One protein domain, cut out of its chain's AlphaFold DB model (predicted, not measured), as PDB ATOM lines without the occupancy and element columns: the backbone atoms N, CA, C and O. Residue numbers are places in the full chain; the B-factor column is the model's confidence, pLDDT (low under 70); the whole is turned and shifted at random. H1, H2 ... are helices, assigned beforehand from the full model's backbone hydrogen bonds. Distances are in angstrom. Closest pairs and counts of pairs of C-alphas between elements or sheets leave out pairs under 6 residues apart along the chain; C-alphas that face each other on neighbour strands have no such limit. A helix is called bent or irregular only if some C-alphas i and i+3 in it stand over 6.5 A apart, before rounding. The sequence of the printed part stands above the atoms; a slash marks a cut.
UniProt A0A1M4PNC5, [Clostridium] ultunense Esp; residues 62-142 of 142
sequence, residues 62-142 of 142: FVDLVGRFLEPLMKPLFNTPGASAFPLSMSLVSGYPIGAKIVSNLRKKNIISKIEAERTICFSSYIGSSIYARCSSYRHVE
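What this domain is: This is residues 62 to 142 of the 142 residues of a protein of [Clostridium] ultunense Esp (UniProt A0A1M4PNC5). H2, H3 and H4 make a small up-and-down bundle, each running against the one before; kinked H1 crosses the beginning of H2, and short H5 folds back on H4. The printed part has 81 residues with five named helices, H1 to H5, and no named strand: all helix, compact, radius of gyration of the C-alphas 11.6 A, spans 33 by 29 by 23 A.

Where its parts are: H1, residues 62 to 78, begins at C-alpha 62 (116.477, 137.922, 162.679) and measures 21.4 A; it is irregular, C-alphas 69 and 72 being 7.2 A apart, with a kink of 65 degrees near residue 72. H2 is residues 82 to 94, 19.4 A; H3, 98 to 108, 15.3 A; H4, 114 to 123, 14.8 A; H5, 132 to 138, ends at C-alpha 138 (113.798, 153.851, 138.928).

How they stand to each other: H1 touches H2 at residues 82 to 86 alone, about perpendicular at 83 degrees, closest C-alphas Glu 71 and Gly 82, 3.8 A. Hairpins H2-H3, closest C-alphas Pro 87 and Gly 99, 4.6 A, and H3-H4, Val 103 and Ala 117, 6.1 A, have shallow tilts of 25 and 10 degrees. H4 and H5, a hairpin, touch at C-alphas Cys 122 and Tyr 132, 6.2 A. O i to N i+4 pairs are within hydrogen-bond range throughout H3 and H4, 10 of 13 in H1, 7 of 9 in H2, and 1 of 3 in H5, with 2 of 4 i+3 pairs.

The domain as a whole: The printed part has no cut and no long link; pLDDT is under 70 at residues 96 and 125 to 142.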
ATOM      1  N   PHE A  62     116.974 136.814 161.847       81.94
ATOM      2  CA  PHE A  62     116.477 137.922 162.679       81.94
ATOM      3  C   PHE A  62     116.268 139.200 161.852       81.94
ATOM      4  O   PHE A  62     115.302 139.937 162.036       81.94
ATOM      5  N   VAL A  63     117.155 139.410 160.882       76.75
ATOM      6  CA  VAL A  63     117.085 140.485 159.891       76.75
ATOM      7  C   VAL A  63     115.762 140.486 159.125       76.75
ATOM      8  O   VAL A  63     115.153 141.540 158.950       76.75
ATOM      9  N   ASP A  64     115.291 139.310 158.712       74.56
ATOM     10  CA  ASP A  64     114.058 139.171 157.938       74.56
ATOM     11  C   ASP A  64     112.820 139.403 158.814       74.56
ATOM     12  O   ASP A  64     111.841 139.994 158.359       74.56
ATOM     13  N   LEU A  65     112.874 138.993 160.089       80.88
ATOM     14  CA  LEU A  65     111.815 139.246 161.071       80.88
ATOM     15  C   LEU A  65     111.621 140.751 161.304       80.88
ATOM     16  O   LEU A  65     110.506 141.264 161.193       80.88
ATOM     17  N   VAL A  66     112.716 141.460 161.586       80.38
ATOM     18  CA  VAL A  66     112.710 142.918 161.772       80.38
ATOM     19  C   VAL A  66     112.307 143.617 160.473       80.38
ATOM     20  O   VAL A  66     111.499 144.545 160.492       80.38
ATOM     21  N   GLY A  67     112.790 143.121 159.331       77.25
ATOM     22  CA  GLY A  67     112.417 143.620 158.013       77.25
ATOM     23  C   GLY A  67     110.913 143.544 157.748       77.25
ATOM     24  O   GLY A  67     110.324 144.535 157.327       77.25
ATOM     25  N   ARG A  68     110.256 142.421 158.060       78.56
ATOM     26  CA  ARG A  68     108.789 142.284 157.930       78.56
ATOM     27  C   ARG A  68     108.025 143.255 158.828       78.56
ATOM     28  O   ARG A  68     107.006 143.792 158.408       78.56
ATOM     29  N   PHE A  69     108.524 143.527 160.034       82.62
ATOM     30  CA  PHE A  69     107.915 144.520 160.924       82.62
ATOM     31  C   PHE A  69     108.034 145.955 160.378       82.62
ATOM     32  O   PHE A  69     107.134 146.770 160.569       82.62
ATOM     33  N   LEU A  70     109.121 146.256 159.662       82.06
ATOM     34  CA  LEU A  70     109.381 147.553 159.020       82.06
ATOM     35  C   LEU A  70     108.832 147.660 157.585       82.06
ATOM     36  O   LEU A  70     108.836 148.746 157.004       82.06
ATOM     37  N   GLU A  71     108.316 146.571 157.013       81.88
ATOM     38  CA  GLU A  71     107.660 146.541 155.704       81.88
ATOM     39  C   GLU A  71     106.552 147.599 155.515       81.88
ATOM     40  O   GLU A  71     106.573 148.262 154.472       81.88
ATOM     41  N   PRO A  72     105.629 147.845 156.477       79.88
ATOM     42  CA  PRO A  72     104.597 148.876 156.323       79.88
ATOM     43  C   PRO A  72     105.162 150.296 156.204       79.88
ATOM     44  O   PRO A  72     104.496 151.160 155.644       79.88
ATOM     45  N   LEU A  73     106.387 150.543 156.683       80.50
ATOM     46  CA  LEU A  73     107.075 151.824 156.517       80.50
ATOM     47  C   LEU A  73     107.855 151.876 155.195       80.50
ATOM     48  O   LEU A  73     107.866 152.901 154.517       80.50
ATOM     49  N   MET A  74     108.498 150.773 154.807       79.25
ATOM     50  CA  MET A  74     109.347 150.726 153.613       79.25
ATOM     51  C   MET A  74     108.586 150.764 152.293       79.25
ATOM     52  O   MET A  74     109.034 151.433 151.360       79.25
ATOM     53  N   LYS A  75     107.450 150.064 152.199       79.75
ATOM     54  CA  LYS A  75     106.642 150.039 150.974       79.75
ATOM     55  C   LYS A  75     106.203 151.437 150.516       79.75
ATOM     56  O   LYS A  75     106.520 151.780 149.380       79.75
ATOM     57  N   PRO A  76     105.559 152.276 151.353       75.38
ATOM     58  CA  PRO A  76     105.115 153.600 150.917       75.38
ATOM     59  C   PRO A  76     106.268 154.589 150.699       75.38
ATOM     60  O   PRO A  76     106.156 155.467 149.849       75.38
ATOM     61  N   LEU A  77     107.375 154.467 151.443       74.81
ATOM     62  CA  LEU A  77     108.468 155.445 151.371       74.81
ATOM     63  C   LEU A  77     109.470 155.157 150.240       74.81
ATOM     64  O   LEU A  77     109.987 156.089 149.620       74.81
ATOM     65  N   PHE A  78     109.767 153.878 149.980       75.75
ATOM     66  CA  PHE A  78     110.877 153.462 149.112       75.75
ATOM     67  C   PHE A  78     110.498 152.455 148.016       75.75
ATOM     68  O   PHE A  78     111.328 152.196 147.142       75.75
ATOM     69  N   ASN A  79     109.276 151.908 148.026       78.00
ATOM     70  CA  ASN A  79     108.836 150.831 147.128       78.00
ATOM     71  C   ASN A  79     109.843 149.660 147.069       78.00
ATOM     72  O   ASN A  79     110.286 149.228 145.998       78.00
ATOM     73  N   THR A  80     110.271 149.212 148.253       80.62
ATOM     74  CA  THR A  80     111.172 148.069 148.461       80.62
ATOM     75  C   THR A  80     110.608 147.130 149.530       80.62
ATOM     76  O   THR A  80     109.883 147.589 150.419       80.62
ATOM     77  N   PRO A  81     110.952 145.831 149.491       80.81
ATOM     78  CA  PRO A  81     110.502 144.855 150.475       80.81
ATOM     79  C   PRO A  81     111.051 145.187 151.864       80.81
ATOM     80  O   PRO A  81     112.101 145.814 151.996       80.81
ATOM     81  N   GLY A  82     110.374 144.715 152.912       81.00
ATOM     82  CA  GLY A  82     110.778 144.959 154.299       81.00
ATOM     83  C   GLY A  82     112.212 144.518 154.624       81.00
ATOM     84  O   GLY A  82     112.887 145.145 155.436       81.00
ATOM     85  N   ALA A  83     112.737 143.507 153.920       80.75
ATOM     86  CA  ALA A  83     114.133 143.068 154.028       80.75
ATOM     87  C   ALA A  83     115.157 144.190 153.751       80.75
ATOM     88  O   ALA A  83     116.275 144.147 154.262       80.75
ATOM     89  N   SER A  84     114.777 145.224 152.994       82.50
ATOM     90  CA  SER A  84     115.609 146.397 152.710       82.50
ATOM     91  C   SER A  84     115.779 147.343 153.910       82.50
ATOM     92  O   SER A  84     116.641 148.227 153.868       82.50
ATOM     93  N   ALA A  85     115.020 147.147 154.996       84.25
ATOM     94  CA  ALA A  85     115.051 148.021 156.168       84.25
ATOM     95  C   ALA A  85     116.337 147.814 156.961       84.25
ATOM     96  O   ALA A  85     116.944 148.766 157.439       84.25
ATOM     97  N   PHE A  86     116.793 146.567 157.043       82.56
ATOM     98  CA  PHE A  86     118.000 146.222 157.773       82.56
ATOM     99  C   PHE A  86     119.281 146.780 157.131       82.56
ATOM    100  O   PHE A  86     120.049 147.418 157.852       82.56
ATOM    101  N   PRO A  87     119.520 146.657 155.805       82.12
ATOM    102  CA  PRO A  87     120.604 147.381 155.151       82.12
ATOM    103  C   PRO A  87     120.548 148.892 155.388       82.12
ATOM    104  O   PRO A  87     121.584 149.493 155.643       82.12
ATOM    105  N   LEU A  88     119.358 149.505 155.352       82.19
ATOM    106  CA  LEU A  88     119.186 150.933 155.632       82.19
ATOM    107  C   LEU A  88     119.603 151.288 157.067       82.19
ATOM    108  O   LEU A  88     120.427 152.181 157.257       82.19
ATOM    109  N   SER A  89     119.093 150.571 158.069       80.94
ATOM    110  CA  SER A  89     119.461 150.784 159.474       80.94
ATOM    111  C   SER A  89     120.954 150.569 159.714       80.94
ATOM    112  O   SER A  89     121.603 151.389 160.361       80.94
ATOM    113  N   MET A  90     121.529 149.505 159.151       79.00
ATOM    114  CA  MET A  90     122.954 149.212 159.301       79.00
ATOM    115  C   MET A  90     123.821 150.276 158.642       79.00
ATOM    116  O   MET A  90     124.834 150.669 159.212       79.00
ATOM    117  N   SER A  91     123.417 150.809 157.496       80.62
ATOM    118  CA  SER A  91     124.114 151.932 156.877       80.62
ATOM    119  C   SER A  91     124.043 153.225 157.666       80.62
ATOM    120  O   SER A  91     125.014 153.980 157.655       80.62
ATOM    121  N   LEU A  92     122.924 153.475 158.354       77.25
ATOM    122  CA  LEU A  92     122.795 154.618 159.256       77.25
ATOM    123  C   LEU A  92     123.767 154.504 160.438       77.25
ATOM    124  O   LEU A  92     124.401 155.486 160.810       77.25
ATOM    125  N   VAL A  93     123.925 153.300 160.990       78.25
ATOM    126  CA  VAL A  93     124.797 153.050 162.150       78.25
ATOM    127  C   VAL A  93     126.276 152.948 161.762       78.25
ATOM    128  O   VAL A  93     127.139 153.422 162.492       78.25
ATOM    129  N   SER A  94     126.585 152.302 160.637       72.00
ATOM    130  CA  SER A  94     127.936 151.795 160.340       72.00
ATOM    131  C   SER A  94     128.502 152.207 158.974       72.00
ATOM    132  O   SER A  94     129.660 151.920 158.663       72.00
ATOM    133  N   GLY A  95     127.736 152.941 158.165       72.56
ATOM    134  CA  GLY A  95     128.219 153.528 156.919       72.56
ATOM    135  C   GLY A  95     128.427 152.541 155.759       72.56
ATOM    136  O   GLY A  95     127.853 151.452 155.694       72.56
ATOM    137  N   TYR A  96     129.221 152.983 154.776       55.59
ATOM    138  CA  TYR A  96     129.115 152.533 153.382       55.59
ATOM    139  C   TYR A  96     129.758 151.186 152.980       55.59
ATOM    140  O   TYR A  96     129.379 150.696 151.919       55.59
ATOM    141  N   PRO A  97     130.616 150.474 153.736       73.00
ATOM    142  CA  PRO A  97     130.925 149.106 153.312       73.00
ATOM    143  C   PRO A  97     129.847 148.108 153.761       73.00
ATOM    144  O   PRO A  97     129.553 147.143 153.054       73.00
ATOM    145  N   ILE A  98     129.238 148.328 154.928       77.50
ATOM    146  CA  ILE A  98     128.449 147.296 155.610       77.50
ATOM    147  C   ILE A  98     127.061 147.163 154.991       77.50
ATOM    148  O   ILE A  98     126.677 146.058 154.611       77.50
ATOM    149  N   GLY A  99     126.341 148.267 154.787       79.25
ATOM    150  CA  GLY A  99     125.038 148.216 154.122       79.25
ATOM    151  C   GLY A  99     125.105 147.638 152.715       79.25
ATOM    152  O   GLY A  99     124.328 146.748 152.377       79.25
ATOM    153  N   ALA A 100     126.094 148.056 151.920       82.94
ATOM    154  CA  ALA A 100     126.302 147.533 150.571       82.94
ATOM    155  C   ALA A 100     126.578 146.017 150.571       82.94
ATOM    156  O   ALA A 100     126.022 145.286 149.743       82.94
ATOM    157  N   LYS A 101     127.378 145.520 151.528       83.00
ATOM    158  CA  LYS A 101     127.614 144.079 151.712       83.00
ATOM    159  C   LYS A 101     126.319 143.336 152.045       83.00
ATOM    160  O   LYS A 101     126.055 142.287 151.457       83.00
ATOM    161  N   ILE A 102     125.497 143.886 152.938       82.38
ATOM    162  CA  ILE A 102     124.216 143.282 153.324       82.38
ATOM    163  C   ILE A 102     123.264 143.235 152.119       82.38
ATOM    164  O   ILE A 102     122.721 142.168 151.837       82.38
ATOM    165  N   VAL A 103     123.119 144.321 151.345       86.56
ATOM    166  CA  VAL A 103     122.281 144.304 150.126       86.56
ATOM    167  C   VAL A 103     122.786 143.268 149.116       86.56
ATOM    168  O   VAL A 103     121.992 142.513 148.551       86.56
ATOM    169  N   SER A 104     124.107 143.171 148.920       86.81
ATOM    170  CA  SER A 104     124.704 142.145 148.053       86.81
ATOM    171  C   SER A 104     124.356 140.728 148.523       86.81
ATOM    172  O   SER A 104     123.982 139.881 147.709       86.81
ATOM    173  N   ASN A 105     124.411 140.474 149.833       84.50
ATOM    174  CA  ASN A 105     124.052 139.183 150.416       84.50
ATOM    175  C   ASN A 105     122.559 138.861 150.243       84.50
ATOM    176  O   ASN A 105     122.233 137.742 149.845       84.50
ATOM    177  N   LEU A 106     121.661 139.828 150.462       85.06
ATOM    178  CA  LEU A 106     120.222 139.656 150.220       85.06
ATOM    179  C   LEU A 106     119.936 139.317 148.749       85.06
ATOM    180  O   LEU A 106     119.139 138.422 148.459       85.06
ATOM    181  N   ARG A 107     120.640 139.969 147.811       86.75
ATOM    182  CA  ARG A 107     120.522 139.678 146.375       86.75
ATOM    183  C   ARG A 107     121.032 138.281 146.026       86.75
ATOM    184  O   ARG A 107     120.368 137.588 145.254       86.75
ATOM    185  N   LYS A 108     122.181 137.868 146.578       87.12
ATOM    186  CA  LYS A 108     122.753 136.518 146.388       87.12
ATOM    187  C   LYS A 108     121.826 135.424 146.914       87.12
ATOM    188  O   LYS A 108     121.726 134.370 146.299       87.12
ATOM    189  N   LYS A 109     121.121 135.697 148.012       83.69
ATOM    190  CA  LYS A 109     120.099 134.809 148.583       83.69
ATOM    191  C   LYS A 109     118.745 134.876 147.853       83.69
ATOM    192  O   LYS A 109     117.818 134.200 148.274       83.69
ATOM    193  N   ASN A 110     118.620 135.663 146.776       83.69
ATOM    194  CA  ASN A 110     117.366 135.923 146.049       83.69
ATOM    195  C   ASN A 110     116.204 136.406 146.943       83.69
ATOM    196  O   ASN A 110     115.044 136.203 146.606       83.69
ATOM    197  N   ILE A 111     116.512 137.070 148.065       82.44
ATOM    198  CA  ILE A 111     115.507 137.669 148.961       82.44
ATOM    199  C   ILE A 111     114.945 138.956 148.345       82.44
ATOM    200  O   ILE A 111     113.780 139.286 148.535       82.44
ATOM    201  N   ILE A 112     115.782 139.672 147.588       85.50
ATOM    202  CA  ILE A 112     115.425 140.889 146.858       85.50
ATOM    203  C   ILE A 112     115.794 140.746 145.379       85.50
ATOM    204  O   ILE A 112     116.810 140.132 145.022       85.50
ATOM    205  N   SER A 113     114.988 141.346 144.511       86.81
ATOM    206  CA  SER A 113     115.253 141.463 143.081       86.81
ATOM    207  C   SER A 113     116.417 142.418 142.801       86.81
ATOM    208  O   SER A 113     116.884 143.171 143.658       86.81
ATOM    209  N   LYS A 114     116.901 142.409 141.555       84.19
ATOM    210  CA  LYS A 114     117.944 143.342 141.111       84.19
ATOM    211  C   LYS A 114     117.503 144.803 141.273       84.19
ATOM    212  O   LYS A 114     118.280 145.609 141.767       84.19
ATOM    213  N   ILE A 115     116.264 145.114 140.895       83.50
ATOM    214  CA  ILE A 115     115.713 146.475 140.946       83.50
ATOM    215  C   ILE A 115     115.563 146.930 142.401       83.50
ATOM    216  O   ILE A 115     115.951 148.043 142.747       83.50
ATOM    217  N   GLU A 116     115.075 146.058 143.283       82.44
ATOM    218  CA  GLU A 116     114.970 146.359 144.716       82.44
ATOM    219  C   GLU A 116     116.347 146.528 145.363       82.44
ATOM    220  O   GLU A 116     116.519 147.417 146.194       82.44
ATOM    221  N   ALA A 117     117.346 145.736 144.966       85.00
ATOM    222  CA  ALA A 117     118.724 145.895 145.429       85.00
ATOM    223  C   ALA A 117     119.335 147.232 144.982       85.00
ATOM    224  O   ALA A 117     119.947 147.926 145.795       85.00
ATOM    225  N   GLU A 118     119.133 147.618 143.719       83.69
ATOM    226  CA  GLU A 118     119.570 148.911 143.176       83.69
ATOM    227  C   GLU A 118     118.913 150.072 143.932       83.69
ATOM    228  O   GLU A 118     119.617 150.964 144.409       83.69
ATOM    229  N   ARG A 119     117.589 150.011 144.146       80.94
ATOM    230  CA  ARG A 119     116.856 150.981 144.976       80.94
ATOM    231  C   ARG A 119     117.429 151.027 146.394       80.94
ATOM    232  O   ARG A 119     117.761 152.105 146.877       80.94
ATOM    233  N   THR A 120     117.617 149.867 147.025       83.19
ATOM    234  CA  THR A 120     118.097 149.759 148.412       83.19
ATOM    235  C   THR A 120     119.476 150.363 148.598       83.19
ATOM    236  O   THR A 120     119.679 151.138 149.530       83.19
ATOM    237  N   ILE A 121     120.421 150.081 147.699       82.25
ATOM    238  CA  ILE A 121     121.771 150.661 147.754       82.25
ATOM    239  C   ILE A 121     121.727 152.190 147.654       82.25
ATOM    240  O   ILE A 121     122.499 152.856 148.343       82.25
ATOM    241  N   CYS A 122     120.817 152.762 146.859       77.88
ATOM    242  CA  CYS A 122     120.729 154.213 146.697       77.88
ATOM    243  C   CYS A 122     120.372 154.961 147.986       77.88
ATOM    244  O   CYS A 122     120.935 156.028 148.225       77.88
ATOM    245  N   PHE A 123     119.436 154.448 148.791       74.75
ATOM    246  CA  PHE A 123     119.002 155.129 150.021       74.75
ATOM    247  C   PHE A 123     119.721 154.631 151.279       74.75
ATOM    248  O   PHE A 123     119.861 155.380 152.238       74.75
ATOM    249  N   SER A 124     120.244 153.403 151.266       74.62
ATOM    250  CA  SER A 124     121.109 152.880 152.333       74.62
ATOM    251  C   SER A 124     122.562 153.351 152.200       74.62
ATOM    252  O   SER A 124     123.453 152.773 152.793       74.62
ATOM    253  N   SER A 125     122.867 154.391 151.433       66.75
ATOM    254  CA  SER A 125     124.235 154.905 151.337       66.75
ATOM    255  C   SER A 125     124.223 156.385 151.669       66.75
ATOM    256  O   SER A 125     123.573 157.156 150.975       66.75
ATOM    257  N   TYR A 126     124.977 156.804 152.691       58.41
ATOM    258  CA  TYR A 126     125.119 158.226 153.055       58.41
ATOM    259  C   TYR A 126     125.630 159.109 151.895       58.41
ATOM    260  O   TYR A 126     125.503 160.329 151.936       58.41
ATOM    261  N   ILE A 127     126.154 158.510 150.820       49.97
ATOM    262  CA  ILE A 127     126.527 159.176 149.565       49.97
ATOM    263  C   ILE A 127     125.274 159.318 148.677       49.97
ATOM    264  O   ILE A 127     125.170 158.791 147.569       49.97
ATOM    265  N   GLY A 128     124.286 160.040 149.200       48.47
ATOM    266  CA  GLY A 128     122.991 160.291 148.569       48.47
ATOM    267  C   GLY A 128     122.964 161.465 147.584       48.47
ATOM    268  O   GLY A 128     121.882 161.951 147.287       48.47
ATOM    269  N   SER A 129     124.098 161.961 147.073       43.91
ATOM    270  CA  SER A 129     124.103 163.105 146.137       43.91
ATOM    271  C   SER A 129     124.447 162.742 144.687       43.91
ATOM    272  O   SER A 129     123.863 163.312 143.772       43.91
ATOM    273  N   SER A 130     125.320 161.757 144.434       43.53
ATOM    274  CA  SER A 130     125.682 161.363 143.055       43.53
ATOM    275  C   SER A 130     124.892 160.153 142.529       43.53
ATOM    276  O   SER A 130     124.489 160.134 141.367       43.53
ATOM    277  N   ILE A 131     124.587 159.172 143.385       52.03
ATOM    278  CA  ILE A 131     123.810 157.969 143.014       52.03
ATOM    279  C   ILE A 131     122.303 158.268 142.910       52.03
ATOM    280  O   ILE A 131     121.601 157.674 142.089       52.03
ATOM    281  N   TYR A 132     121.802 159.247 143.670       50.47
ATOM    282  CA  TYR A 132     120.386 159.634 143.682       50.47
ATOM    283  C   TYR A 132     119.878 160.100 142.308       50.47
ATOM    284  O   TYR A 132     118.761 159.765 141.916       50.47
ATOM    285  N   ALA A 133     120.726 160.790 141.533       48.44
ATOM    286  CA  ALA A 133     120.404 161.232 140.174       48.44
ATOM    287  C   ALA A 133     120.141 160.057 139.213       48.44
ATOM    288  O   ALA A 133     119.326 160.172 138.302       48.44
ATOM    289  N   ARG A 134     120.779 158.900 139.440       51.94
ATOM    290  CA  ARG A 134     120.515 157.671 138.677       51.94
ATOM    291  C   ARG A 134     119.302 156.911 139.222       51.94
ATOM    292  O   ARG A 134     118.583 156.280 138.456       51.94
ATOM    293  N   CYS A 135     119.028 157.040 140.519       53.19
ATOM    294  CA  CYS A 135     117.910 156.380 141.189       53.19
ATOM    295  C   CYS A 135     116.540 157.049 140.964       53.19
ATOM    296  O   CYS A 135     115.519 156.363 140.988       53.19
ATOM    297  N   SER A 136     116.496 158.350 140.648       52.19
ATOM    298  CA  SER A 136     115.268 159.042 140.203       52.19
ATOM    299  C   SER A 136     114.616 158.376 138.984       52.19
ATOM    300  O   SER A 136     113.395 158.428 138.858       52.19
ATOM    301  N   SER A 137     115.399 157.714 138.127       51.81
ATOM    302  CA  SER A 137     114.884 156.997 136.955       51.81
ATOM    303  C   SER A 137     114.157 155.692 137.306       51.81
ATOM    304  O   SER A 137     113.389 155.196 136.489       51.81
ATOM    305  N   TYR A 138     114.375 155.133 138.502       52.50
ATOM    306  CA  TYR A 138     113.798 153.851 138.928       52.50
ATOM    307  C   TYR A 138     112.544 153.996 139.796       52.50
ATOM    308  O   TYR A 138     111.925 152.986 140.129       52.50
ATOM    309  N   ARG A 139     112.150 155.225 140.159       51.56
ATOM    310  CA  ARG A 139     110.923 155.501 140.929       51.56
ATOM    311  C   ARG A 139     109.642 155.313 140.098       51.56
ATOM    312  O   ARG A 139     108.596 155.080 140.679       51.56
ATOM    313  N   HIS A 140     109.746 155.367 138.766       50.25
ATOM    314  CA  HIS A 140     108.631 155.230 137.814       50.25
ATOM    315  C   HIS A 140     108.596 153.886 137.072       50.25
ATOM    316  O   HIS A 140     107.858 153.748 136.106       50.25
ATOM    317  N   VAL A 141     109.417 152.915 137.481       48.19
ATOM    318  CA  VAL A 141     109.369 151.563 136.914       48.19
ATOM    319  C   VAL A 141     108.406 150.735 137.763       48.19
ATOM    320  O   VAL A 141     108.814 150.144 138.768       48.19
ATOM    321  N   GLU A 142     107.137 150.789 137.367       40.56
ATOM    322  CA  GLU A 142     106.093 149.773 137.555       40.56
ATOM    323  C   GLU A 142     105.500 149.458 136.180       40.56
ATOM    324  O   GLU A 142     105.300 150.419 135.398       40.56
TER     325      GLU A 142